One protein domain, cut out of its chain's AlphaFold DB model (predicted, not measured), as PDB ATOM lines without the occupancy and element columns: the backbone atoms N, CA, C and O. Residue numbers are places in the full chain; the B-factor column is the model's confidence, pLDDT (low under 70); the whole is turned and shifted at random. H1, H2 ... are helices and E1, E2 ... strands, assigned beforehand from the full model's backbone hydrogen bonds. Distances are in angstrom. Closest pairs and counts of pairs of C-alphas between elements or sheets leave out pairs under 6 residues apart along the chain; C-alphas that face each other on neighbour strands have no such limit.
ATOM      1  N   ARG A 470     -10.925 -23.791 -11.781       89.94
ATOM      2  CA  ARG A 470     -11.380 -24.580 -12.928       89.94
ATOM      3  C   ARG A 470     -12.236 -23.715 -13.844       89.94
ATOM      4  O   ARG A 470     -13.071 -22.957 -13.355       89.94
ATOM      5  N   TYR A 471     -12.103 -23.870 -15.157       88.19
ATOM      6  CA  TYR A 471     -13.048 -23.285 -16.113       88.19
ATOM      7  C   TYR A 471     -13.317 -24.218 -17.297       88.19
ATOM      8  O   TYR A 471     -12.455 -25.014 -17.667       88.19
ATOM      9  N   GLU A 472     -14.529 -24.151 -17.858       84.12
ATOM     10  CA  GLU A 472     -14.881 -24.864 -19.098       84.12
ATOM     11  C   GLU A 472     -13.903 -24.426 -20.206       84.12
ATOM     12  O   GLU A 472     -13.697 -23.237 -20.410       84.12
ATOM     13  N   GLY A 473     -13.246 -25.364 -20.883       69.56
ATOM     14  CA  GLY A 473     -12.179 -25.071 -21.841       69.56
ATOM     15  C   GLY A 473     -12.685 -24.568 -23.200       69.56
ATOM     16  O   GLY A 473     -13.831 -24.140 -23.365       69.56
ATOM     17  N   TRP A 474     -11.810 -24.608 -24.205       63.00
ATOM     18  CA  TRP A 474     -12.115 -24.162 -25.567       63.00
ATOM     19  C   TRP A 474     -12.534 -25.346 -26.463       63.00
ATOM     20  O   TRP A 474     -11.672 -26.118 -26.883       63.00
ATOM     21  N   PRO A 475     -13.829 -25.525 -26.798       50.97
ATOM     22  CA  PRO A 475     -14.258 -26.583 -27.708       50.97
ATOM     23  C   PRO A 475     -13.946 -26.241 -29.175       50.97
ATOM     24  O   PRO A 475     -13.869 -25.079 -29.573       50.97
ATOM     25  N   VAL A 476     -13.842 -27.288 -29.997       45.31
ATOM     26  CA  VAL A 476     -13.120 -27.373 -31.291       45.31
ATOM     27  C   VAL A 476     -13.804 -26.642 -32.483       45.31
ATOM     28  O   VAL A 476     -13.549 -26.911 -33.663       45.31
ATOM     29  N   ALA A 477     -14.675 -25.671 -32.192       42.66
ATOM     30  CA  ALA A 477     -15.356 -24.834 -33.183       42.66
ATOM     31  C   ALA A 477     -14.383 -23.891 -33.916       42.66
ATOM     32  O   ALA A 477     -14.352 -23.891 -35.148       42.66
ATOM     33  N   ASP A 478     -13.553 -23.164 -33.162       44.06
ATOM     34  CA  ASP A 478     -12.526 -22.249 -33.669       44.06
ATOM     35  C   ASP A 478     -11.127 -22.788 -33.311       44.06
ATOM     36  O   ASP A 478     -10.896 -23.202 -32.175       44.06
ATOM     37  N   LYS A 479     -10.226 -22.806 -34.303       56.84
ATOM     38  CA  LYS A 479      -8.896 -23.459 -34.310       56.84
ATOM     39  C   LYS A 479      -7.940 -22.975 -33.191       56.84
ATOM     40  O   LYS A 479      -8.061 -21.825 -32.765       56.84
ATOM     41  N   PRO A 480      -6.934 -23.784 -32.785       54.09
ATOM     42  CA  PRO A 480      -6.518 -25.068 -33.368       54.09
ATOM     43  C   PRO A 480      -7.378 -26.261 -32.925       54.09
ATOM     44  O   PRO A 480      -8.129 -26.185 -31.956       54.09
ATOM     45  N   ARG A 481      -7.280 -27.374 -33.659       72.19
ATOM     46  CA  ARG A 481      -7.976 -28.636 -33.369       72.19
ATOM     47  C   ARG A 481      -6.975 -29.706 -32.922       72.19
ATOM     48  O   ARG A 481      -5.965 -29.855 -33.608       72.19
ATOM     49  N   PRO A 482      -7.246 -30.478 -31.856       79.56
ATOM     50  CA  PRO A 482      -6.404 -31.615 -31.510       79.56
ATOM     51  C   PRO A 482      -6.476 -32.676 -32.616       79.56
ATOM     52  O   PRO A 482      -7.559 -32.998 -33.114       79.56
ATOM     53  N   VAL A 483      -5.322 -33.202 -33.001       82.88
ATOM     54  CA  VAL A 483      -5.116 -34.266 -33.987       82.88
ATOM     55  C   VAL A 483      -4.193 -35.326 -33.396       82.88
ATOM     56  O   VAL A 483      -3.346 -35.019 -32.564       82.88
ATOM     57  N   TRP A 484      -4.339 -36.572 -33.836       81.25
ATOM     58  CA  TRP A 484      -3.408 -37.630 -33.455       81.25
ATOM     59  C   TRP A 484      -2.136 -37.578 -34.309       81.25
ATOM     60  O   TRP A 484      -2.235 -37.605 -35.539       81.25
ATOM     61  N   SER A 485      -0.954 -37.552 -33.693       70.38
ATOM     62  CA  SER A 485       0.321 -37.826 -34.365       70.38
ATOM     63  C   SER A 485       0.807 -39.239 -34.041       70.38
ATOM     64  O   SER A 485       0.740 -39.703 -32.906       70.38
ATOM     65  N   GLY A 486       1.255 -39.970 -35.066       59.72
ATOM     66  CA  GLY A 486       1.344 -41.436 -35.051       59.72
ATOM     67  C   GLY A 486       2.535 -42.026 -34.287       59.72
ATOM     68  O   GLY A 486       3.060 -43.054 -34.705       59.72
ATOM     69  N   ARG A 487       3.014 -41.358 -33.231       57.72
ATOM     70  CA  ARG A 487       4.277 -41.690 -32.544       57.72
ATOM     71  C   ARG A 487       4.106 -42.602 -31.330       57.72
ATOM     72  O   ARG A 487       4.967 -43.446 -31.095       57.72
ATOM     73  N   SER A 488       3.015 -42.448 -30.584       58.12
ATOM     74  CA  SER A 488       2.705 -43.236 -29.386       58.12
ATOM     75  C   SER A 488       1.744 -44.396 -29.695       58.12
ATOM     76  O   SER A 488       1.150 -44.477 -30.773       58.12
ATOM     77  N   ARG A 489       1.621 -45.353 -28.762       60.03
ATOM     78  CA  ARG A 489       0.928 -46.633 -29.015       60.03
ATOM     79  C   ARG A 489      -0.606 -46.563 -28.981       60.03
ATOM     80  O   ARG A 489      -1.223 -47.348 -29.691       60.03
ATOM     81  N   ALA A 490      -1.206 -45.666 -28.196       72.38
ATOM     82  CA  ALA A 490      -2.655 -45.433 -28.125       72.38
ATOM     83  C   ALA A 490      -2.964 -44.129 -27.363       72.38
ATOM     84  O   ALA A 490      -2.174 -43.719 -26.512       72.38
ATOM     85  N   LEU A 491      -4.127 -43.513 -27.611       81.31
ATOM     86  CA  LEU A 491      -4.668 -42.460 -26.746       81.31
ATOM     87  C   LEU A 491      -5.300 -43.104 -25.507       81.31
ATOM     88  O   LEU A 491      -6.151 -43.983 -25.644       81.31
ATOM     89  N   VAL A 492      -4.927 -42.642 -24.314       85.19
ATOM     90  CA  VAL A 492      -5.418 -43.167 -23.031       85.19
ATOM     91  C   VAL A 492      -6.571 -42.305 -22.513       85.19
ATOM     92  O   VAL A 492      -6.392 -41.115 -22.268       85.19
ATOM     93  N   LEU A 493      -7.748 -42.897 -22.294       88.00
ATOM     94  CA  LEU A 493      -8.903 -42.213 -21.705       88.00
ATOM     95  C   LEU A 493      -9.057 -42.527 -20.221       88.00
ATOM     96  O   LEU A 493      -9.023 -43.683 -19.805       88.00
ATOM     97  N   ARG A 494      -9.318 -41.492 -19.424       90.88
ATOM     98  CA  ARG A 494      -9.448 -41.554 -17.965       90.88
ATOM     99  C   ARG A 494     -10.849 -41.187 -17.490       90.88
ATOM    100  O   ARG A 494     -11.569 -40.427 -18.138       90.88
ATOM    101  N   ALA A 495     -11.225 -41.684 -16.315       88.94
ATOM    102  CA  ALA A 495     -12.538 -41.441 -15.715       88.94
ATOM    103  C   ALA A 495     -12.784 -39.969 -15.332       88.94
ATOM    104  O   ALA A 495     -13.926 -39.513 -15.288       88.94
ATOM    105  N   GLN A 496     -11.717 -39.220 -15.049       89.12
ATOM    106  CA  GLN A 496     -11.750 -37.827 -14.604       89.12
ATOM    107  C   GLN A 496     -10.551 -37.059 -15.191       89.12
ATOM    108  O   GLN A 496      -9.550 -37.693 -15.534       89.12
ATOM    109  N   PRO A 497     -10.610 -35.717 -15.276       87.25
ATOM    110  CA  PRO A 497      -9.489 -34.883 -15.707       87.25
ATOM    111  C   PRO A 497      -8.392 -34.828 -14.623       87.25
ATOM    112  O   PRO A 497      -8.331 -33.904 -13.811       87.25
ATOM    113  N   SER A 498      -7.568 -35.874 -14.549       85.75
ATOM    114  CA  SER A 498      -6.385 -35.968 -13.684       85.75
ATOM    115  C   SER A 498      -5.479 -37.108 -14.151       85.75
ATOM    116  O   SER A 498      -5.967 -38.197 -14.449       85.75
ATOM    117  N   ALA A 499      -4.156 -36.919 -14.122       80.31
ATOM    118  CA  ALA A 499      -3.190 -37.970 -14.469       80.31
ATOM    119  C   ALA A 499      -3.269 -39.197 -13.534       80.31
ATOM    120  O   ALA A 499      -2.945 -40.310 -13.937       80.31
ATOM    121  N   SER A 500      -3.761 -39.003 -12.306       84.25
ATOM    122  CA  SER A 500      -4.025 -40.060 -11.320       84.25
ATOM    123  C   SER A 500      -5.378 -40.768 -11.481       84.25
ATOM    124  O   SER A 500      -5.667 -41.697 -10.730       84.25
ATOM    125  N   ALA A 501      -6.241 -40.336 -12.409       88.19
ATOM    126  CA  ALA A 501      -7.559 -40.940 -12.575       88.19
ATOM    127  C   ALA A 501      -7.472 -42.312 -13.280       88.19
ATOM    128  O   ALA A 501      -6.663 -42.459 -14.209       88.19
ATOM    129  N   PRO A 502      -8.323 -43.292 -12.895       89.12
ATOM    130  CA  PRO A 502      -8.376 -44.608 -13.528       89.12
ATOM    131  C   PRO A 502      -8.562 -44.524 -15.042       89.12
ATOM    132  O   PRO A 502      -9.366 -43.722 -15.528       89.12
ATOM    133  N   VAL A 503      -7.842 -45.375 -15.770       88.19
ATOM    134  CA  VAL A 503      -8.017 -45.563 -17.215       88.19
ATOM    135  C   VAL A 503      -9.325 -46.319 -17.460       88.19
ATOM    136  O   VAL A 503      -9.594 -47.319 -16.798       88.19
ATOM    137  N   LEU A 504     -10.142 -45.823 -18.388       85.31
ATOM    138  CA  LEU A 504     -11.400 -46.444 -18.818       85.31
ATOM    139  C   LEU A 504     -11.246 -47.237 -20.117       85.31
ATOM    140  O   LEU A 504     -11.912 -48.251 -20.294       85.31
ATOM    141  N   ALA A 505     -10.418 -46.739 -21.034       81.50
ATOM    142  CA  ALA A 505     -10.155 -47.331 -22.338       81.50
ATOM    143  C   ALA A 505      -8.878 -46.728 -22.933       81.50
ATOM    144  O   ALA A 505      -8.530 -45.585 -22.631       81.50
ATOM    145  N   ASP A 506      -8.237 -47.458 -23.832       76.12
ATOM    146  CA  ASP A 506      -7.241 -46.951 -24.767       76.12
ATOM    147  C   ASP A 506      -7.711 -47.163 -26.217       76.12
ATOM    148  O   ASP A 506      -8.558 -48.013 -26.504       76.12
ATOM    149  N   GLY A 507      -7.228 -46.339 -27.149       68.62
ATOM    150  CA  GLY A 507      -7.646 -46.427 -28.548       68.62
ATOM    151  C   GLY A 507      -6.656 -45.818 -29.531       68.62
ATOM    152  O   GLY A 507      -6.075 -44.761 -29.290       68.62
ATOM    153  N   THR A 508      -6.476 -46.481 -30.672       64.50
ATOM    154  CA  THR A 508      -5.617 -46.012 -31.762       64.50
ATOM    155  C   THR A 508      -6.397 -45.149 -32.751       64.50
ATOM    156  O   THR A 508      -7.481 -45.506 -33.213       64.50
ATOM    157  N   PHE A 509      -5.817 -44.008 -33.121       70.19
ATOM    158  CA  PHE A 509      -6.297 -43.170 -34.218       70.19
ATOM    159  C   PHE A 509      -5.311 -43.230 -35.389       70.19
ATOM    160  O   PHE A 509      -4.118 -43.472 -35.210       70.19
ATOM    161  N   ALA A 510      -5.800 -42.981 -36.604       67.75
ATOM    162  CA  ALA A 510      -4.920 -42.757 -37.748       67.75
ATOM    163  C   ALA A 510      -4.205 -41.401 -37.609       67.75
ATOM    164  O   ALA A 510      -4.819 -40.418 -37.192       67.75
ATOM    165  N   GLU A 511      -2.932 -41.334 -37.993       76.00
ATOM    166  CA  GLU A 511      -2.164 -40.086 -37.977       76.00
ATOM    167  C   GLU A 511      -2.855 -38.978 -38.799       76.00
ATOM    168  O   GLU A 511      -3.414 -39.215 -39.872       76.00
ATOM    169  N   GLY A 512      -2.868 -37.759 -38.260       69.38
ATOM    170  CA  GLY A 512      -3.526 -36.593 -38.846       69.38
ATOM    171  C   GLY A 512      -5.052 -36.546 -38.687       69.38
ATOM    172  O   GLY A 512      -5.663 -35.551 -39.088       69.38
ATOM    173  N   ARG A 513      -5.709 -37.560 -38.096       75.81
ATOM    174  CA  ARG A 513      -7.145 -37.470 -37.760       75.81
ATOM    175  C   ARG A 513      -7.373 -36.478 -36.613       75.81
ATOM    176  O   ARG A 513      -6.727 -36.615 -35.577       75.81
ATOM    177  N   PRO A 514      -8.344 -35.551 -36.734       77.75
ATOM    178  CA  PRO A 514      -8.836 -34.783 -35.594       77.75
ATOM    179  C   PRO A 514      -9.467 -35.684 -34.531       77.75
ATOM    180  O   PRO A 514     -10.262 -36.568 -34.865       77.75
ATOM    181  N   LEU A 515      -9.153 -35.420 -33.263       78.94
ATOM    182  CA  LEU A 515      -9.757 -36.091 -32.112       78.94
ATOM    183  C   LEU A 515     -11.155 -35.489 -31.837       78.94
ATOM    184  O   LEU A 515     -11.285 -34.259 -31.786       78.94
ATOM    185  N   PRO A 516     -12.220 -36.304 -31.684       78.69
ATOM    186  CA  PRO A 516     -13.594 -35.814 -31.560       78.69
ATOM    187  C   PRO A 516     -13.910 -35.344 -30.130       78.69
ATOM    188  O   PRO A 516     -14.582 -36.022 -29.356       78.69
ATOM    189  N   VAL A 517     -13.430 -34.149 -29.782       83.38
ATOM    190  CA  VAL A 517     -13.660 -33.545 -28.462       83.38
ATOM    191  C   VAL A 517     -15.118 -33.109 -28.288       83.38
ATOM    192  O   VAL A 517     -15.610 -32.259 -29.034       83.38
ATOM    193  N   VAL A 518     -15.781 -33.649 -27.262       81.81
ATOM    194  CA  VAL A 518     -17.174 -33.337 -26.887       81.81
ATOM    195  C   VAL A 518     -17.283 -32.326 -25.739       81.81
ATOM    196  O   VAL A 518     -18.278 -31.612 -25.649       81.81
ATOM    197  N   ASP A 519     -16.265 -32.242 -24.879       82.56
ATOM    198  CA  ASP A 519     -16.191 -31.326 -23.733       82.56
ATOM    199  C   ASP A 519     -14.718 -31.020 -23.393       82.56
ATOM    200  O   ASP A 519     -13.817 -31.738 -23.828       82.56
ATOM    201  N   SER A 520     -14.438 -29.961 -22.633       86.06
ATOM    202  CA  SER A 520     -13.083 -29.679 -22.142       86.06
ATOM    203  C   SER A 520     -13.090 -28.850 -20.859       86.06
ATOM    204  O   SER A 520     -13.995 -28.051 -20.631       86.06
ATOM    205  N   VAL A 521     -12.049 -28.986 -20.040       88.06
ATOM    206  CA  VAL A 521     -11.858 -28.208 -18.808       88.06
ATOM    207  C   VAL A 521     -10.387 -27.839 -18.646       88.06
ATOM    208  O   VAL A 521      -9.506 -28.643 -18.936       88.06
ATOM    209  N   VAL A 522     -10.109 -26.624 -18.182       88.12
ATOM    210  CA  VAL A 522      -8.760 -26.200 -17.795       88.12
ATOM    211  C   VAL A 522      -8.688 -26.116 -16.274       88.12
ATOM    212  O   VAL A 522      -9.572 -25.541 -15.633       88.12
ATOM    213  N   LEU A 523      -7.641 -26.710 -15.703       89.25
ATOM    214  CA  LEU A 523      -7.398 -26.827 -14.269       89.25
ATOM    215  C   LEU A 523      -6.149 -26.031 -13.885       89.25
ATOM    216  O   LEU A 523      -5.026 -26.456 -14.150       89.25
ATOM    217  N   THR A 524      -6.329 -24.899 -13.213       90.00
ATOM    218  CA  THR A 524      -5.235 -24.170 -12.567       90.00
ATOM    219  C   THR A 524      -4.881 -24.873 -11.257       90.00
ATOM    220  O   THR A 524      -5.659 -24.827 -10.300       90.00
ATOM    221  N   ARG A 525      -3.707 -25.512 -11.202       86.12
ATOM    222  CA  ARG A 525      -3.153 -26.129  -9.983       86.12
ATOM    223  C   ARG A 525      -2.526 -25.081  -9.066       86.12
ATOM    224  O   ARG A 525      -2.745 -25.104  -7.861       86.12
ATOM    225  N   GLU A 526      -1.790 -24.143  -9.655       87.69
ATOM    226  CA  GLU A 526      -1.152 -23.017  -8.969       87.69
ATOM    227  C   GLU A 526      -1.410 -21.733  -9.774       87.69
ATOM    228  O   GLU A 526      -1.038 -21.687 -10.949       87.69
ATOM    229  N   PRO A 527      -2.040 -20.694  -9.196       90.19
ATOM    230  CA  PRO A 527      -2.149 -19.389  -9.835       90.19
ATOM    231  C   PRO A 527      -0.781 -18.725 -10.042       90.19
ATOM    232  O   PRO A 527       0.110 -18.802  -9.195       90.19
ATOM    233  N   GLY A 528      -0.648 -18.005 -11.151       88.75
ATOM    234  CA  GLY A 528       0.430 -17.051 -11.375       88.75
ATOM    235  C   GLY A 528       0.192 -15.756 -10.601       88.75
ATOM    236  O   GLY A 528      -0.875 -15.541 -10.022       88.75
ATOM    237  N   LEU A 529       1.172 -14.857 -10.614       89.12
ATOM    238  CA  LEU A 529       1.113 -13.602  -9.868       89.12
ATOM    239  C   LEU A 529       1.664 -12.436 -10.698       89.12
ATOM    240  O   LEU A 529       2.844 -12.409 -11.044       89.12
ATOM    241  N   LEU A 530       0.821 -11.443 -10.971       87.38
ATOM    242  CA  LEU A 530       1.211 -10.125 -11.474       87.38
ATOM    243  C   LEU A 530       1.384  -9.160 -10.296       87.38
ATOM    244  O   LEU A 530       0.615  -9.204  -9.339       87.38
ATOM    245  N   ARG A 531       2.360  -8.253 -10.383       87.31
ATOM    246  CA  ARG A 531       2.614  -7.189  -9.401       87.31
ATOM    247  C   ARG A 531       2.697  -5.836 -10.097       87.31
ATOM    248  O   ARG A 531       3.506  -5.681 -11.009       87.31
ATOM    249  N   ALA A 532       1.908  -4.858  -9.663       87.25
ATOM    250  CA  ALA A 532       1.948  -3.500 -10.195       87.25
ATOM    251  C   ALA A 532       3.329  -2.851  -9.969       87.25
ATOM    252  O   ALA A 532       3.891  -2.931  -8.875       87.25
ATOM    253  N   LEU A 533       3.879  -2.222 -11.010       84.62
ATOM    254  CA  LEU A 533       5.202  -1.578 -11.007       84.62
ATOM    255  C   LEU A 533       5.171  -0.104 -10.584       84.62
ATOM    256  O   LEU A 533       6.206   0.445 -10.228       84.62
ATOM    257  N   ALA A 534       3.999   0.520 -10.652       84.44
ATOM    258  CA  ALA A 534       3.707   1.893 -10.257       84.44
ATOM    259  C   ALA A 534       2.186   2.000 -10.012       84.44
ATOM    260  O   ALA A 534       1.455   1.083 -10.407       84.44
ATOM    261  N   PRO A 535       1.668   3.087  -9.410       86.94
ATOM    262  CA  PRO A 535       0.227   3.300  -9.306       86.94
ATOM    263  C   PRO A 535      -0.401   3.398 -10.703       86.94
ATOM    264  O   PRO A 535       0.039   4.200 -11.530       86.94
ATOM    265  N   CYS A 536      -1.410   2.577 -10.994       83.69
ATOM    266  CA  CYS A 536      -1.969   2.466 -12.342       83.69
ATOM    267  C   CYS A 536      -3.466   2.135 -12.354       83.69
ATOM    268  O   CYS A 536      -4.032   1.680 -11.361       83.69
ATOM    269  N   SER A 537      -4.103   2.349 -13.505       84.56
ATOM    270  CA  SER A 537      -5.501   2.000 -13.761       84.56
ATOM    271  C   SER A 537      -5.586   1.069 -14.964       84.56
ATOM    272  O   SER A 537      -4.996   1.370 -16.001       84.56
ATOM    273  N   VAL A 538      -6.369  -0.006 -14.874       82.19
ATOM    274  CA  VAL A 538      -6.685  -0.874 -16.023       82.19
ATOM    275  C   VAL A 538      -8.179  -1.144 -16.139       82.19
ATOM    276  O   VAL A 538      -8.903  -1.206 -15.146       82.19
ATOM    277  N   GLU A 539      -8.653  -1.310 -17.372       84.25
ATOM    278  CA  GLU A 539     -10.020  -1.742 -17.646       84.25
ATOM    279  C   GLU A 539     -10.103  -3.270 -17.693       84.25
ATOM    280  O   GLU A 539      -9.527  -3.901 -18.578       84.25
ATOM    281  N   LEU A 540     -10.876  -3.866 -16.787       83.81
ATOM    282  CA  LEU A 540     -11.157  -5.303 -16.784       83.81
ATOM    283  C   LEU A 540     -12.668  -5.542 -16.850       83.81
ATOM    284  O   LEU A 540     -13.469  -4.733 -16.379       83.81
ATOM    285  N   ARG A 541     -13.082  -6.671 -17.425       87.00
ATOM    286  CA  ARG A 541     -14.473  -7.136 -17.361       87.00
ATOM    287  C   ARG A 541     -14.658  -7.917 -16.065       87.00
ATOM    288  O   ARG A 541     -13.915  -8.859 -15.809       87.00
ATOM    289  N   ASP A 542     -15.632  -7.512 -15.262       86.81
ATOM    290  CA  ASP A 542     -16.046  -8.214 -14.043       86.81
ATOM    291  C   ASP A 542     -16.838  -9.465 -14.441       86.81
ATOM    292  O   ASP A 542     -17.859  -9.355 -15.119       86.81
ATOM    293  N   VAL A 543     -16.325 -10.645 -14.087       86.19
ATOM    294  CA  VAL A 543     -16.924 -11.941 -14.446       86.19
ATOM    295  C   VAL A 543     -17.877 -12.417 -13.348       86.19
ATOM    296  O   VAL A 543     -18.885 -13.052 -13.645       86.19
ATOM    297  N   GLY A 544     -17.585 -12.093 -12.085       85.69
ATOM    298  CA  GLY A 544     -18.378 -12.513 -10.931       85.69
ATOM    299  C   GLY A 544     -17.534 -12.836  -9.691       85.69
ATOM    300  O   GLY A 544     -16.332 -12.561  -9.668       85.69
ATOM    301  N   PRO A 545     -18.147 -13.410  -8.640       87.88
ATOM    302  CA  PRO A 545     -17.403 -14.093  -7.584       87.88
ATOM    303  C   PRO A 545     -16.683 -15.338  -8.134       87.88
ATOM    304  O   PRO A 545     -17.058 -15.876  -9.176       87.88
ATOM    305  N   ASP A 546     -15.663 -15.800  -7.418       85.81
ATOM    306  CA  ASP A 546     -15.006 -17.081  -7.683       85.81
ATOM    307  C   ASP A 546     -15.969 -18.266  -7.426       85.81
ATOM    308  O   ASP A 546     -16.542 -18.344  -6.336       85.81
ATOM    309  N   PRO A 547     -16.190 -19.183  -8.392       83.25
ATOM    310  CA  PRO A 547     -17.012 -20.379  -8.188       83.25
ATOM    311  C   PRO A 547     -16.322 -21.485  -7.364       83.25
ATOM    312  O   PRO A 547     -16.966 -22.491  -7.049       83.25
ATOM    313  N   GLY A 548     -15.037 -21.325  -7.023       83.81
ATOM    314  CA  GLY A 548     -14.257 -22.292  -6.256       83.81
ATOM    315  C   GLY A 548     -14.043 -23.596  -7.024       83.81
ATOM    316  O   GLY A 548     -13.557 -23.604  -8.153       83.81
ATOM    317  N   GLU A 549     -14.424 -24.723  -6.420       77.19
ATOM    318  CA  GLU A 549     -14.226 -26.055  -7.008       77.19
ATOM    319  C   GLU A 549     -15.075 -26.325  -8.262       77.19
ATOM    320  O   GLU A 549     -14.772 -27.247  -9.031       77.19
ATOM    321  N   LYS A 550     -16.151 -25.556  -8.470       83.38
ATOM    322  CA  LYS A 550     -17.040 -25.689  -9.632       83.38
ATOM    323  C   LYS A 550     -16.416 -24.983 -10.841       83.38
ATOM    324  O   LYS A 550     -16.008 -23.831 -10.704       83.38
ATOM    325  N   PRO A 551     -16.384 -25.605 -12.035       84.56
ATOM    326  CA  PRO A 551     -15.825 -24.959 -13.214       84.56
ATOM    327  C   PRO A 551     -16.601 -23.687 -13.570       84.56
ATOM    328  O   PRO A 551     -17.827 -23.700 -13.716       84.56
ATOM    329  N   LEU A 552     -15.871 -22.584 -13.733       85.94
ATOM    330  CA  LEU A 552     -16.396 -21.340 -14.272       85.94
ATOM    331  C   LEU A 552     -16.890 -21.584 -15.704       85.94
ATOM    332  O   LEU A 552     -16.109 -21.925 -16.594       85.94
ATOM    333  N   LYS A 553     -18.194 -21.401 -15.925       83.50
ATOM    334  CA  LYS A 553     -18.816 -21.745 -17.204       83.50
ATOM    335  C   LYS A 553     -18.459 -20.769 -18.318       83.50
ATOM    336  O   LYS A 553     -18.438 -19.554 -18.107       83.50
ATOM    337  N   ARG A 554     -18.294 -21.291 -19.536       76.69
ATOM    338  CA  ARG A 554     -17.945 -20.541 -20.749       76.69
ATOM    339  C   ARG A 554     -18.905 -19.389 -21.016       76.69
ATOM    340  O   ARG A 554     -18.494 -18.279 -21.344       76.69
ATOM    341  N   SER A 555     -20.191 -19.623 -20.771       73.31
ATOM    342  CA  SER A 555     -21.254 -18.624 -20.908       73.31
ATOM    343  C   SER A 555     -21.152 -17.434 -19.939       73.31
ATOM    344  O   SER A 555     -21.804 -16.421 -20.189       73.31
ATOM    345  N   VAL A 556     -20.360 -17.517 -18.864       78.00
ATOM    346  CA  VAL A 556     -20.194 -16.432 -17.879       78.00
ATOM    347  C   VAL A 556     -19.096 -15.458 -18.313       78.00
ATOM    348  O   VAL A 556     -19.301 -14.250 -18.258       78.00
ATOM    349  N   TYR A 557     -17.953 -15.958 -18.798       75.25
ATOM    350  CA  TYR A 557     -16.828 -15.110 -19.224       75.25
ATOM    351  C   TYR A 557     -16.832 -14.756 -20.727       75.25
ATOM    352  O   TYR A 557     -16.010 -13.945 -21.171       75.25
ATOM    353  N   GLU A 558     -17.732 -15.336 -21.530       67.44
ATOM    354  CA  GLU A 558     -17.962 -14.953 -22.928       67.44
ATOM    355  C   GLU A 558     -19.194 -14.050 -23.108       67.44
ATOM    356  O   GLU A 558     -20.253 -14.224 -22.499       67.44
ATOM    357  N   GLY A 559     -19.051 -13.052 -23.985       58.12
ATOM    358  CA  GLY A 559     -20.083 -12.045 -24.248       58.12
ATOM    359  C   GLY A 559     -20.170 -10.913 -23.214       58.12
ATOM    360  O   GLY A 559     -21.097 -10.112 -23.292       58.12
ATOM    361  N   LEU A 560     -19.220 -10.809 -22.275       63.09
ATOM    362  CA  LEU A 560     -19.136  -9.686 -21.335       63.09
ATOM    363  C   LEU A 560     -18.796  -8.373 -22.065       63.09
ATOM    364  O   LEU A 560     -17.701  -8.206 -22.607       63.09
ATOM    365  N   SER A 561     -19.735  -7.428 -22.062       50.09
ATOM    366  CA  SER A 561     -19.597  -6.104 -22.686       50.09
ATOM    367  C   SER A 561     -19.064  -5.038 -21.723       50.09
ATOM    368  O   SER A 561     -18.239  -4.217 -22.121       50.09
ATOM    369  N   LEU A 562     -19.496  -5.070 -20.460       60.47
ATOM    370  CA  LEU A 562     -19.145  -4.082 -19.439       60.47
ATOM    371  C   LEU A 562     -17.683  -4.221 -18.991       60.47
ATOM    372  O   LEU A 562     -17.294  -5.213 -18.373       60.47
ATOM    373  N   ARG A 563     -16.886  -3.186 -19.269       73.56
ATOM    374  CA  ARG A 563     -15.582  -2.951 -18.638       73.56
ATOM    375  C   ARG A 563     -15.779  -2.083 -17.391       73.56
ATOM    376  O   ARG A 563     -16.577  -1.150 -17.410       73.56
ATOM    377  N   LYS A 564     -15.039  -2.374 -16.324       77.69
ATOM    378  CA  LYS A 564     -14.879  -1.518 -15.141       77.69
ATOM    379  C   LYS A 564     -13.414  -1.092 -15.052       77.69
ATOM    380  O   LYS A 564     -12.522  -1.892 -15.338       77.69
ATOM    381  N   ARG A 565     -13.166   0.156 -14.654       83.00
ATOM    382  CA  ARG A 565     -11.823   0.647 -14.323       83.00
ATOM    383  C   ARG A 565     -11.454   0.162 -12.923       83.00
ATOM    384  O   ARG A 565     -12.242   0.323 -11.996       83.00
ATOM    385  N   PHE A 566     -10.267  -0.412 -12.789       80.62
ATOM    386  CA  PHE A 566      -9.691  -0.843 -11.523       80.62
ATOM    387  C   PHE A 566      -8.354  -0.154 -11.324       80.62
ATOM    388  O   PHE A 566      -7.458  -0.281 -12.160       80.62
ATOM    389  N   ASP A 567      -8.225   0.542 -10.201       85.38
ATOM    390  CA  ASP A 567      -6.978   1.173  -9.796       85.38
ATOM    391  C   ASP A 567      -6.160   0.210  -8.925       85.38
ATOM    392  O   ASP A 567      -6.715  -0.620  -8.192       85.38
ATOM    393  N   PHE A 568      -4.840   0.296  -9.046       84.50
ATOM    394  CA  PHE A 568      -3.850  -0.530  -8.362       84.50
ATOM    395  C   PHE A 568      -2.770   0.370  -7.768       84.50
ATOM    396  O   PHE A 568      -2.344   1.344  -8.395       84.50
ATOM    397  N   ARG A 569      -2.315   0.047  -6.556       87.00
ATOM    398  CA  ARG A 569      -1.168   0.722  -5.924       87.00
ATOM    399  C   ARG A 569       0.141   0.094  -6.393       87.00
ATOM    400  O   ARG A 569       0.164  -1.065  -6.796       87.00
ATOM    401  N   GLU A 570       1.245   0.833  -6.300       85.44
ATOM    402  CA  GLU A 570       2.568   0.251  -6.539       85.44
ATOM    403  C   GLU A 570       2.794  -0.966  -5.633       85.44
ATOM    404  O   GLU A 570       2.491  -0.949  -4.440       85.44
ATOM    405  N   GLY A 571       3.301  -2.047  -6.221       82.06
ATOM    406  CA  GLY A 571       3.545  -3.299  -5.527       82.06
ATOM    407  C   GLY A 571       2.306  -4.148  -5.236       82.06
ATOM    408  O   GLY A 571       2.491  -5.268  -4.758       82.06
ATOM    409  N   GLU A 572       1.088  -3.680  -5.538       86.31
ATOM    410  CA  GLU A 572      -0.142  -4.460  -5.371       86.31
ATOM    411  C   GLU A 572      -0.160  -5.671  -6.316       86.31
ATOM    412  O   GLU A 572       0.260  -5.582  -7.473       86.31
ATOM    413  N   ALA A 573      -0.636  -6.814  -5.816       84.25
ATOM    414  CA  ALA A 573      -0.609  -8.081  -6.535       84.25
ATOM    415  C   ALA A 573      -1.991  -8.509  -7.054       84.25
ATOM    416  O   ALA A 573      -3.031  -8.193  -6.474       84.25
ATOM    417  N   LEU A 574      -1.979  -9.264  -8.150       87.69
ATOM    418  CA  LEU A 574      -3.145  -9.819  -8.826       87.69
ATOM    419  C   LEU A 574      -2.833 -11.259  -9.239       87.69
ATOM    420  O   LEU A 574      -1.800 -11.506  -9.862       87.69
ATOM    421  N   GLU A 575      -3.709 -12.207  -8.922       90.19
ATOM    422  CA  GLU A 575      -3.502 -13.594  -9.340       90.19
ATOM    423  C   GLU A 575      -3.873 -13.773 -10.814       90.19
ATOM    424  O   GLU A 575      -4.943 -13.342 -11.254       90.19
ATOM    425  N   VAL A 576      -3.008 -14.448 -11.568       90.31
ATOM    426  CA  VAL A 576      -3.304 -14.952 -12.912       90.31
ATOM    427  C   VAL A 576      -3.803 -16.378 -12.752       90.31
ATOM    428  O   VAL A 576      -3.082 -17.230 -12.249       90.31
ATOM    429  N   LEU A 577      -5.035 -16.657 -13.163       90.25
ATOM    430  CA  LEU A 577      -5.589 -18.007 -13.071       90.25
ATOM    431  C   LEU A 577      -5.248 -18.825 -14.313       90.25
ATOM    432  O   LEU A 577      -4.767 -19.947 -14.204       90.25
ATOM    433  N   ALA A 578      -5.482 -18.256 -15.493       87.44
ATOM    434  CA  ALA A 578      -5.174 -18.902 -16.761       87.44
ATOM    435  C   ALA A 578      -5.083 -17.885 -17.896       87.44
ATOM    436  O   ALA A 578      -5.839 -16.909 -17.932       87.44
ATOM    437  N   TYR A 579      -4.219 -18.163 -18.868       81.88
ATOM    438  CA  TYR A 579      -4.252 -17.499 -20.166       81.88
ATOM    439  C   TYR A 579      -5.382 -18.063 -21.033       81.88
ATOM    440  O   TYR A 579      -5.845 -19.189 -20.843       81.88
ATOM    441  N   ARG A 580      -5.850 -17.254 -21.981       78.06
ATOM    442  CA  ARG A 580      -6.885 -17.587 -22.962       78.06
ATOM    443  C   ARG A 580      -6.382 -17.241 -24.371       78.06
ATOM    444  O   ARG A 580      -5.568 -16.325 -24.516       78.06
ATOM    445  N   PRO A 581      -6.903 -17.895 -25.426       57.28
ATOM    446  CA  PRO A 581      -6.615 -17.512 -26.804       57.28
ATOM    447  C   PRO A 581      -6.853 -16.018 -27.076       57.28
ATOM    448  O   PRO A 581      -7.691 -15.376 -26.437       57.28
ATOM    449  N   LEU A 582      -6.124 -15.478 -28.058       55.22
ATOM    450  CA  LEU A 582      -6.162 -14.068 -28.477       55.22
ATOM    451  C   LEU A 582      -5.679 -13.047 -27.417       55.22
ATOM    452  O   LEU A 582      -6.018 -11.870 -27.507       55.22
ATOM    453  N   GLY A 583      -4.855 -13.469 -26.446       56.06
ATOM    454  CA  GLY A 583      -4.175 -12.564 -25.501       56.06
ATOM    455  C   GLY A 583      -5.025 -12.108 -24.309       56.06
ATOM    456  O   GLY A 583      -4.693 -11.123 -23.649       56.06
ATOM    457  N   GLY A 584      -6.134 -12.801 -24.042       73.62
ATOM    458  CA  GLY A 584      -6.915 -12.605 -22.824       73.62
ATOM    459  C   GLY A 584      -6.408 -13.466 -21.663       73.62
ATOM    460  O   GLY A 584      -5.750 -14.480 -21.879       73.62
ATOM    461  N   CYS A 585      -6.784 -13.130 -20.431       84.94
ATOM    462  CA  CYS A 585      -6.588 -14.005 -19.267       84.94
ATOM    463  C   CYS A 585      -7.813 -14.011 -18.339       84.94
ATOM    464  O   CYS A 585      -8.721 -13.179 -18.464       84.94
ATOM    465  N   LEU A 586      -7.831 -14.959 -17.403       89.19
ATOM    466  CA  LEU A 586      -8.663 -14.953 -16.200       89.19
ATOM    467  C   LEU A 586      -7.787 -14.535 -15.013       89.19
ATOM    468  O   LEU A 586      -6.685 -15.054 -14.843       89.19
ATOM    469  N   LEU A 587      -8.268 -13.577 -14.224       90.44
ATOM    470  CA  LEU A 587      -7.522 -12.897 -13.162       90.44
ATOM    471  C   LEU A 587      -8.359 -12.880 -11.874       90.44
ATOM    472  O   LEU A 587      -9.578 -12.722 -11.960       90.44
ATOM    473  N   ARG A 588      -7.742 -12.990 -10.691       89.88
ATOM    474  CA  ARG A 588      -8.449 -12.987  -9.395       89.88
ATOM    475  C   ARG A 588      -7.929 -11.894  -8.454       89.88
ATOM    476  O   ARG A 588      -6.737 -11.813  -8.173       89.88
ATOM    477  N   ARG A 589      -8.848 -11.052  -7.956       86.94
ATOM    478  CA  ARG A 589      -8.615 -10.006  -6.930       86.94
ATOM    479  C   ARG A 589      -9.732 -10.103  -5.894       86.94
ATOM    480  O   ARG A 589     -10.900 -10.058  -6.274       86.94
ATOM    481  N   ALA A 590      -9.385 -10.245  -4.613       83.50
ATOM    482  CA  ALA A 590     -10.332 -10.275  -3.486       83.50
ATOM    483  C   ALA A 590     -11.561 -11.198  -3.702       83.50
ATOM    484  O   ALA A 590     -12.706 -10.762  -3.599       83.50
ATOM    485  N   GLY A 591     -11.330 -12.468  -4.063       84.75
ATOM    486  CA  GLY A 591     -12.398 -13.468  -4.244       84.75
ATOM    487  C   GLY A 591     -13.314 -13.255  -5.461       84.75
ATOM    488  O   GLY A 591     -14.343 -13.920  -5.578       84.75
ATOM    489  N   ARG A 592     -12.966 -12.336  -6.371       88.31
ATOM    490  CA  ARG A 592     -13.698 -12.080  -7.619       88.31
ATOM    491  C   ARG A 592     -12.841 -12.349  -8.845       88.31
ATOM    492  O   ARG A 592     -11.634 -12.092  -8.832       88.31
ATOM    493  N   ILE A 593     -13.493 -12.830  -9.900       89.88
ATOM    494  CA  ILE A 593     -12.885 -13.155 -11.188       89.88
ATOM    495  C   ILE A 593     -13.080 -11.996 -12.164       89.88
ATOM    496  O   ILE A 593     -14.166 -11.425 -12.290       89.88
ATOM    497  N   TYR A 594     -12.022 -11.696 -12.904       88.19
ATOM    498  CA  TYR A 594     -11.976 -10.678 -13.941       88.19
ATOM    499  C   TYR A 594     -11.394 -11.266 -15.226       88.19
ATOM    500  O   TYR A 594     -10.620 -12.223 -15.193       88.19
ATOM    501  N   THR A 595     -11.737 -10.687 -16.375       86.88
ATOM    502  CA  THR A 595     -11.112 -11.039 -17.655       86.88
ATOM    503  C   THR A 595     -10.785  -9.792 -18.469       86.88
ATOM    504  O   THR A 595     -11.555  -8.830 -18.519       86.88
ATOM    505  N   GLY A 596      -9.616  -9.789 -19.095       78.75
ATOM    506  CA  GLY A 596      -9.073  -8.658 -19.840       78.75
ATOM    507  C   GLY A 596      -7.879  -9.092 -20.682       78.75
ATOM    508  O   GLY A 596      -7.513 -10.266 -20.669       78.75
ATOM    509  N   GLU A 597      -7.305  -8.144 -21.414       73.38
ATOM    510  CA  GLU A 597      -6.035  -8.310 -22.128       73.38
ATOM    511  C   GLU A 597      -4.882  -8.177 -21.121       73.38
ATOM    512  O   GLU A 597      -4.864  -7.232 -20.330       73.38
ATOM    513  N   CYS A 598      -3.924  -9.104 -21.130       65.81
ATOM    514  CA  CYS A 598      -2.775  -9.085 -20.216       65.81
ATOM    515  C   CYS A 598      -1.511  -9.605 -20.908       65.81
ATOM    516  O   CYS A 598      -1.587 -10.296 -21.920       65.81
ATOM    517  N   LEU A 599      -0.343  -9.202 -20.392       56.44
ATOM    518  CA  LEU A 599       0.973  -9.383 -21.028       56.44
ATOM    519  C   LEU A 599       1.085  -8.748 -22.435       56.44
ATOM    520  O   LEU A 599       1.911  -9.125 -23.262       56.44
ATOM    521  N   THR A 600       0.292  -7.705 -22.695       55.72
ATOM    522  CA  THR A 600       0.545  -6.746 -23.782       55.72
ATOM    523  C   THR A 600       1.689  -5.799 -23.398       55.72
ATOM    524  O   THR A 600       1.857  -5.496 -22.215       55.72
ATOM    525  N   ARG A 601       2.398  -5.219 -24.381       50.47
ATOM    526  CA  ARG A 601       3.457  -4.198 -24.163       50.47
ATOM    527  C   ARG A 601       3.032  -2.979 -23.337       50.47
ATOM    528  O   ARG A 601       3.883  -2.256 -22.822       50.47
ATOM    529  N   GLU A 602       1.734  -2.697 -23.274       55.88
ATOM    530  CA  GLU A 602       1.186  -1.639 -22.425       55.88
ATOM    531  C   GLU A 602       1.083  -2.145 -20.975       55.88
ATOM    532  O   GLU A 602       1.573  -1.480 -20.067       55.88
ATOM    533  N   SER A 603       0.583  -3.369 -20.756       62.88
ATOM    534  CA  SER A 603       0.534  -3.994 -19.425       62.88
ATOM    535  C   SER A 603       1.909  -4.368 -18.841       62.88
ATOM    536  O   SER A 603       2.079  -4.216 -17.637       62.88
ATOM    537  N   GLU A 604       2.911  -4.740 -19.652       66.44
ATOM    538  CA  GLU A 604       4.301  -5.008 -19.208       66.44
ATOM    539  C   GLU A 604       4.967  -3.793 -18.530       66.44
ATOM    540  O   GLU A 604       5.922  -3.937 -17.769       66.44
ATOM    541  N   ARG A 605       4.478  -2.576 -18.811       74.50
ATOM    542  CA  ARG A 605       4.943  -1.331 -18.174       74.50
ATOM    543  C   ARG A 605       4.242  -1.045 -16.850       74.50
ATOM    544  O   ARG A 605       4.765  -0.289 -16.039       74.50
ATOM    545  N   LEU A 606       3.048  -1.604 -16.663       78.69
ATOM    546  CA  LEU A 606       2.193  -1.379 -15.498       78.69
ATOM    547  C   LEU A 606       2.324  -2.509 -14.471       78.69
ATOM    548  O   LEU A 606       2.184  -2.254 -13.278       78.69
ATOM    549  N   PHE A 607       2.624  -3.731 -14.918       82.75
ATOM    550  CA  PHE A 607       2.750  -4.930 -14.096       82.75
ATOM    551  C   PHE A 607       3.971  -5.760 -14.500       82.75
ATOM    552  O   PHE A 607       4.228  -5.991 -15.679       82.75
ATOM    553  N   LYS A 608       4.669  -6.293 -13.497       84.38
ATOM    554  CA  LYS A 608       5.672  -7.346 -13.638       84.38
ATOM    555  C   LYS A 608       5.037  -8.692 -13.307       84.38
ATOM    556  O   LYS A 608       4.410  -8.835 -12.259       84.38
ATOM    557  N   LEU A 609       5.260  -9.688 -14.158       84.38
ATOM    558  CA  LEU A 609       4.963 -11.079 -13.836       84.38
ATOM    559  C   LEU A 609       6.007 -11.613 -12.840       84.38
ATOM    560  O   LEU A 609       7.211 -11.416 -13.016       84.38
ATOM    561  N   VAL A 610       5.529 -12.219 -11.757       84.06
ATOM    562  CA  VAL A 610       6.329 -12.765 -10.649       84.06
ATOM    563  C   VAL A 610       6.344 -14.295 -10.701       84.06
ATOM    564  O   VAL A 610       7.382 -14.895 -10.440       84.06
ATOM    565  N   SER A 611       5.227 -14.913 -11.090       85.12
ATOM    566  CA  SER A 611       5.123 -16.343 -11.397       85.12
ATOM    567  C   SER A 611       4.083 -16.596 -12.489       85.12
ATOM    568  O   SER A 611       3.072 -15.895 -12.558       85.12
ATOM    569  N   GLU A 612       4.325 -17.611 -13.319       84.94
ATOM    570  CA  GLU A 612       3.350 -18.142 -14.278       84.94
ATOM    571  C   GLU A 612       2.288 -19.006 -13.569       84.94
ATOM    572  O   GLU A 612       2.606 -19.636 -12.554       84.94
ATOM    573  N   PRO A 613       1.045 -19.081 -14.081       88.38
ATOM    574  CA  PRO A 613       0.078 -20.080 -13.648       88.38
ATOM    575  C   PRO A 613       0.448 -21.475 -14.171       88.38
ATOM    576  O   PRO A 613       0.786 -21.638 -15.342       88.38
ATOM    577  N   LYS A 614       0.304 -22.502 -13.331       87.50
ATOM    578  CA  LYS A 614       0.363 -23.908 -13.760       87.50
ATOM    579  C   LYS A 614      -1.044 -24.386 -14.104       87.50
ATOM    580  O   LYS A 614      -1.875 -24.548 -13.203       87.50
ATOM    581  N   THR A 615      -1.308 -24.601 -15.390       87.50
ATOM    582  CA  THR A 615      -2.619 -25.012 -15.916       87.50
ATOM    583  C   THR A 615      -2.527 -26.292 -16.733       87.50
ATOM    584  O   THR A 615      -1.800 -26.319 -17.719       87.50
ATOM    585  N   GLU A 616      -3.328 -27.297 -16.394       88.25
ATOM    586  CA  GLU A 616      -3.552 -28.481 -17.234       88.25
ATOM    587  C   GLU A 616      -4.811 -28.267 -18.086       88.25
ATOM    588  O   GLU A 616      -5.833 -27.824 -17.553       88.25
ATOM    589  N   TRP A 617      -4.791 -28.610 -19.376       87.12
ATOM    590  CA  TRP A 617      -5.992 -28.608 -20.220       87.12
ATOM    591  C   TRP A 617      -6.411 -30.043 -20.535       87.12
ATOM    592  O   TRP A 617      -5.688 -30.801 -21.172       87.12
ATOM    593  N   TRP A 618      -7.601 -30.411 -20.070       89.38
ATOM    594  CA  TRP A 618      -8.176 -31.736 -20.236       89.38
ATOM    595  C   TRP A 618      -9.306 -31.704 -21.262       89.38
ATOM    596  O   TRP A 618     -10.194 -30.846 -21.229       89.38
ATOM    597  N   LEU A 619      -9.276 -32.668 -22.172       88.06
ATOM    598  CA  LEU A 619     -10.187 -32.837 -23.294       88.06
ATOM    599  C   LEU A 619     -11.005 -34.112 -23.079       88.06
ATOM    600  O   LEU A 619     -10.464 -35.130 -22.653       88.06
ATOM    601  N   LYS A 620     -12.305 -34.081 -23.374       88.38
ATOM    602  CA  LYS A 620     -13.178 -35.257 -23.303       88.38
ATOM    603  C   LYS A 620     -13.515 -35.750 -24.704       88.38
ATOM    604  O   LYS A 620     -13.939 -34.954 -25.536       88.38
ATOM    605  N   THR A 621     -13.384 -37.047 -24.952       86.31
ATOM    606  CA  THR A 621     -13.717 -37.700 -26.231       86.31
ATOM    607  C   THR A 621     -14.461 -39.009 -25.988       86.31
ATOM    608  O   THR A 621     -14.509 -39.520 -24.867       86.31
ATOM    609  N   GLU A 622     -15.028 -39.556 -27.059       83.56
ATOM    610  CA  GLU A 622     -15.673 -40.866 -27.072       83.56
ATOM    611  C   GLU A 622     -14.912 -41.802 -28.019       83.56
ATOM    612  O   GLU A 622     -14.532 -41.415 -29.126       83.56
ATOM    613  N   LEU A 623     -14.639 -43.019 -27.550       72.38
ATOM    614  CA  LEU A 623     -13.889 -44.076 -28.233       72.38
ATOM    615  C   LEU A 623     -14.603 -45.398 -27.970       72.38
ATOM    616  O   LEU A 623     -14.886 -45.700 -26.818       72.38
ATOM    617  N   THR A 624     -14.897 -46.174 -29.020       64.62
ATOM    618  CA  THR A 624     -15.342 -47.587 -28.928       64.62
ATOM    619  C   THR A 624     -16.492 -47.906 -27.944       64.62
ATOM    620  O   THR A 624     -16.700 -49.063 -27.597       64.62
ATOM    621  N   GLY A 625     -17.297 -46.909 -27.549       68.06
ATOM    622  CA  GLY A 625     -18.396 -47.035 -26.577       68.06
ATOM    623  C   GLY A 625     -18.089 -46.491 -25.171       68.06
ATOM    624  O   GLY A 625     -19.007 -46.355 -24.365       68.06
ATOM    625  N   ALA A 626     -16.839 -46.125 -24.885       71.88
ATOM    626  CA  ALA A 626     -16.413 -45.428 -23.675       71.88
ATOM    627  C   ALA A 626     -16.315 -43.903 -23.897       71.88
ATOM    628  O   ALA A 626     -15.945 -43.432 -24.973       71.88
ATOM    629  N   SER A 627     -16.614 -43.119 -22.857       83.81
ATOM    630  CA  SER A 627     -16.540 -41.647 -22.845       83.81
ATOM    631  C   SER A 627     -15.596 -41.224 -21.716       83.81
ATOM    632  O   SER A 627     -15.838 -41.577 -20.561       83.81
ATOM    633  N   GLY A 628     -14.515 -40.502 -22.020       89.25
ATOM    634  CA  GLY A 628     -13.436 -40.257 -21.053       89.25
ATOM    635  C   GLY A 628     -12.512 -39.089 -21.397       89.25
ATOM    636  O   GLY A 628     -12.639 -38.460 -22.448       89.25
ATOM    637  N   TRP A 629     -11.608 -38.783 -20.468       90.88
ATOM    638  CA  TRP A 629     -10.737 -37.606 -20.474       90.88
ATOM    639  C   TRP A 629      -9.290 -37.945 -20.835       90.88
ATOM    640  O   TRP A 629      -8.752 -38.931 -20.340       90.88
ATOM    641  N   PHE A 630      -8.647 -37.084 -21.616       88.81
ATOM    642  CA  PHE A 630      -7.218 -37.114 -21.934       88.81
ATOM    643  C   PHE A 630      -6.624 -35.704 -21.782       88.81
ATOM    644  O   PHE A 630      -7.361 -34.712 -21.795       88.81
ATOM    645  N   SER A 631      -5.314 -35.598 -21.587       88.25
ATOM    646  CA  SER A 631      -4.604 -34.320 -21.494       88.25
ATOM    647  C   SER A 631      -4.302 -33.763 -22.886       88.25
ATOM    648  O   SER A 631      -4.012 -34.511 -23.818       88.25
ATOM    649  N   SER A 632      -4.277 -32.437 -23.032       84.12
ATOM    650  CA  SER A 632      -3.676 -31.782 -24.204       84.12
ATOM    651  C   SER A 632      -2.166 -32.024 -24.322       84.12
ATOM    652  O   SER A 632      -1.582 -31.684 -25.343       84.12
ATOM    653  N   GLU A 633      -1.538 -32.539 -23.263       82.38
ATOM    654  CA  GLU A 633      -0.102 -32.826 -23.163       82.38
ATOM    655  C   GLU A 633       0.205 -34.340 -23.212       82.38
ATOM    656  O   GLU A 633       1.360 -34.729 -23.054       82.38
ATOM    657  N   ASP A 634      -0.801 -35.204 -23.423       81.31
ATOM    658  CA  ASP A 634      -0.583 -36.650 -23.587       81.31
ATOM    659  C   ASP A 634       0.163 -36.944 -24.906       81.31
ATOM    660  O   ASP A 634      -0.108 -36.348 -25.953       81.31
ATOM    661  N   GLU A 635       1.110 -37.888 -24.874       73.38
ATOM    662  CA  GLU A 635       1.971 -38.189 -26.024       73.38
ATOM    663  C   GLU A 635       1.152 -38.674 -27.235       73.38
ATOM    664  O   GLU A 635       0.440 -39.678 -27.162       73.38
ATOM    665  N   GLY A 636       1.286 -37.978 -28.368       75.06
ATOM    666  CA  GLY A 636       0.507 -38.214 -29.592       75.06
ATOM    667  C   GLY A 636      -0.635 -37.214 -29.817       75.06
ATOM    668  O   GLY A 636      -1.253 -37.235 -30.880       75.06
ATOM    669  N   VAL A 637      -0.909 -36.307 -28.871       77.69
ATOM    670  CA  VAL A 637      -1.862 -35.200 -29.057       77.69
ATOM    671  C   VAL A 637      -1.140 -33.974 -29.625       77.69
ATOM    672  O   VAL A 637      -0.488 -33.222 -28.908       77.69
ATOM    673  N   ASP A 638      -1.282 -33.751 -30.931       79.00
ATOM    674  CA  ASP A 638      -0.808 -32.550 -31.629       79.00
ATOM    675  C   ASP A 638      -1.963 -31.566 -31.890       79.00
ATOM    676  O   ASP A 638      -3.136 -31.934 -31.843       79.00
ATOM    677  N   PHE A 639      -1.664 -30.303 -32.213       75.88
ATOM    678  CA  PHE A 639      -2.683 -29.273 -32.480       75.88
ATOM    679  C   PHE A 639      -2.564 -28.674 -33.886       75.88
ATOM    680  O   PHE A 639      -1.681 -27.867 -34.175       75.88
ATOM    681  N   ALA A 640      -3.502 -29.033 -34.765       63.34
ATOM    682  CA  ALA A 640      -3.568 -28.532 -36.135       63.34
ATOM    683  C   ALA A 640      -4.231 -27.136 -36.208       63.34
ATOM    684  O   ALA A 640      -5.285 -26.936 -35.594       63.34
ATOM    685  N   PRO A 641      -3.658 -26.174 -36.960       53.25
ATOM    686  CA  PRO A 641      -4.181 -24.809 -37.091       53.25
ATOM    687  C   PRO A 641      -5.421 -24.712 -37.992       53.25
ATOM    688  O   PRO A 641      -5.946 -25.740 -38.479       53.25
TER     689      PRO A 641
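What this domain is: This is residues 470 to 641 of the 641 residues of an uncharacterized protein of Elusimicrobia bacterium (UniProt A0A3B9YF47). Two lobes of strands stand end to end: one is the sheet E8, E7, E11, E10, E9, E6, E12, curled like part of a barrel, and the other holds the sheet E1, E5, E13, E14, with the hairpin E3 and E4 packed on E14 and the pair E2 and E15 at one side. E5, running on into E6, and E12, running on into E13, bridge the lobes. The printed part has 172 residues with fifteen named strands and two named helices, in the order E1 to E7, H1, E8 to E11, H2, E12 to E15; it is mostly strand, and its four sheets are antiparallel. It is elongated, 56 by 29 by 29 A, and only just compact, close to loose, with a radius of gyration of the C-alphas of 18.2 A.

How they stand to each other: The largest sheet, strongly twisted, runs E8, residues 563 to 568, E7, 536 to 545, E11, 592 to 597, E10, 584 to 589, E9, 573 to 580, E6, 528 to 532, and E12, 607 to 611. E7 bends by 71 degrees at residue 541; its residues 536 to 541 pair with E8, N 538 and O 566 being 2.9 A apart, and 541 to 545 with E11, N 543 and O 593 being 2.9 A apart. E9, E10 and E11 form a meander, each strand the antiparallel neighbour of the one before. H2, residues 603 to 606, is on this sheet at a height of 6.9 A, over none of its strands. The second sheet runs E1, residues 470 to 472, E5, 517 to 526, E13, 614 to 623, and E14, 626 to 631; N 521 of E5 and O 618 of E13 are 2.9 A apart. These two sheets form a sandwich, two sheets face to face: the facing parts are 10.4 A centre to centre. H1, residues 554 to 557, only grazes both. Each helix is too short for an O i to N i+4 pair; its one O i to N i+3 pair is within hydrogen-bond range. In the hairpin of E3, residues 491 to 494, and E4, 503 to 507, N 493 and O 505 are 2.8 A apart. The closest C-alphas of E3 and E14, Arg 494 and Trp 629, are 4.9 A apart. E2, residues 481 to 484, pairs with E15, 637 to 640, N 483 and O 638 being 2.8 A apart.

Where its parts are: E1 begins at C-alpha 470 (-11.380, -24.580, -12.928). E13 is 28.6 A long, E5 25.4 A, E7 23.1 A and E9 20.0 A. E15 ends at C-alpha 640 (-3.568, -28.532, -36.135).

The domain as a whole: The two C-alphas farthest apart, Pro 535 and Thr 624, are 56.7 A apart. The printed part has no cut and no long link. Mean pLDDT of the printed part is 78.7, with 35 residues under 70, among them 473 to 480 and 598 to 604.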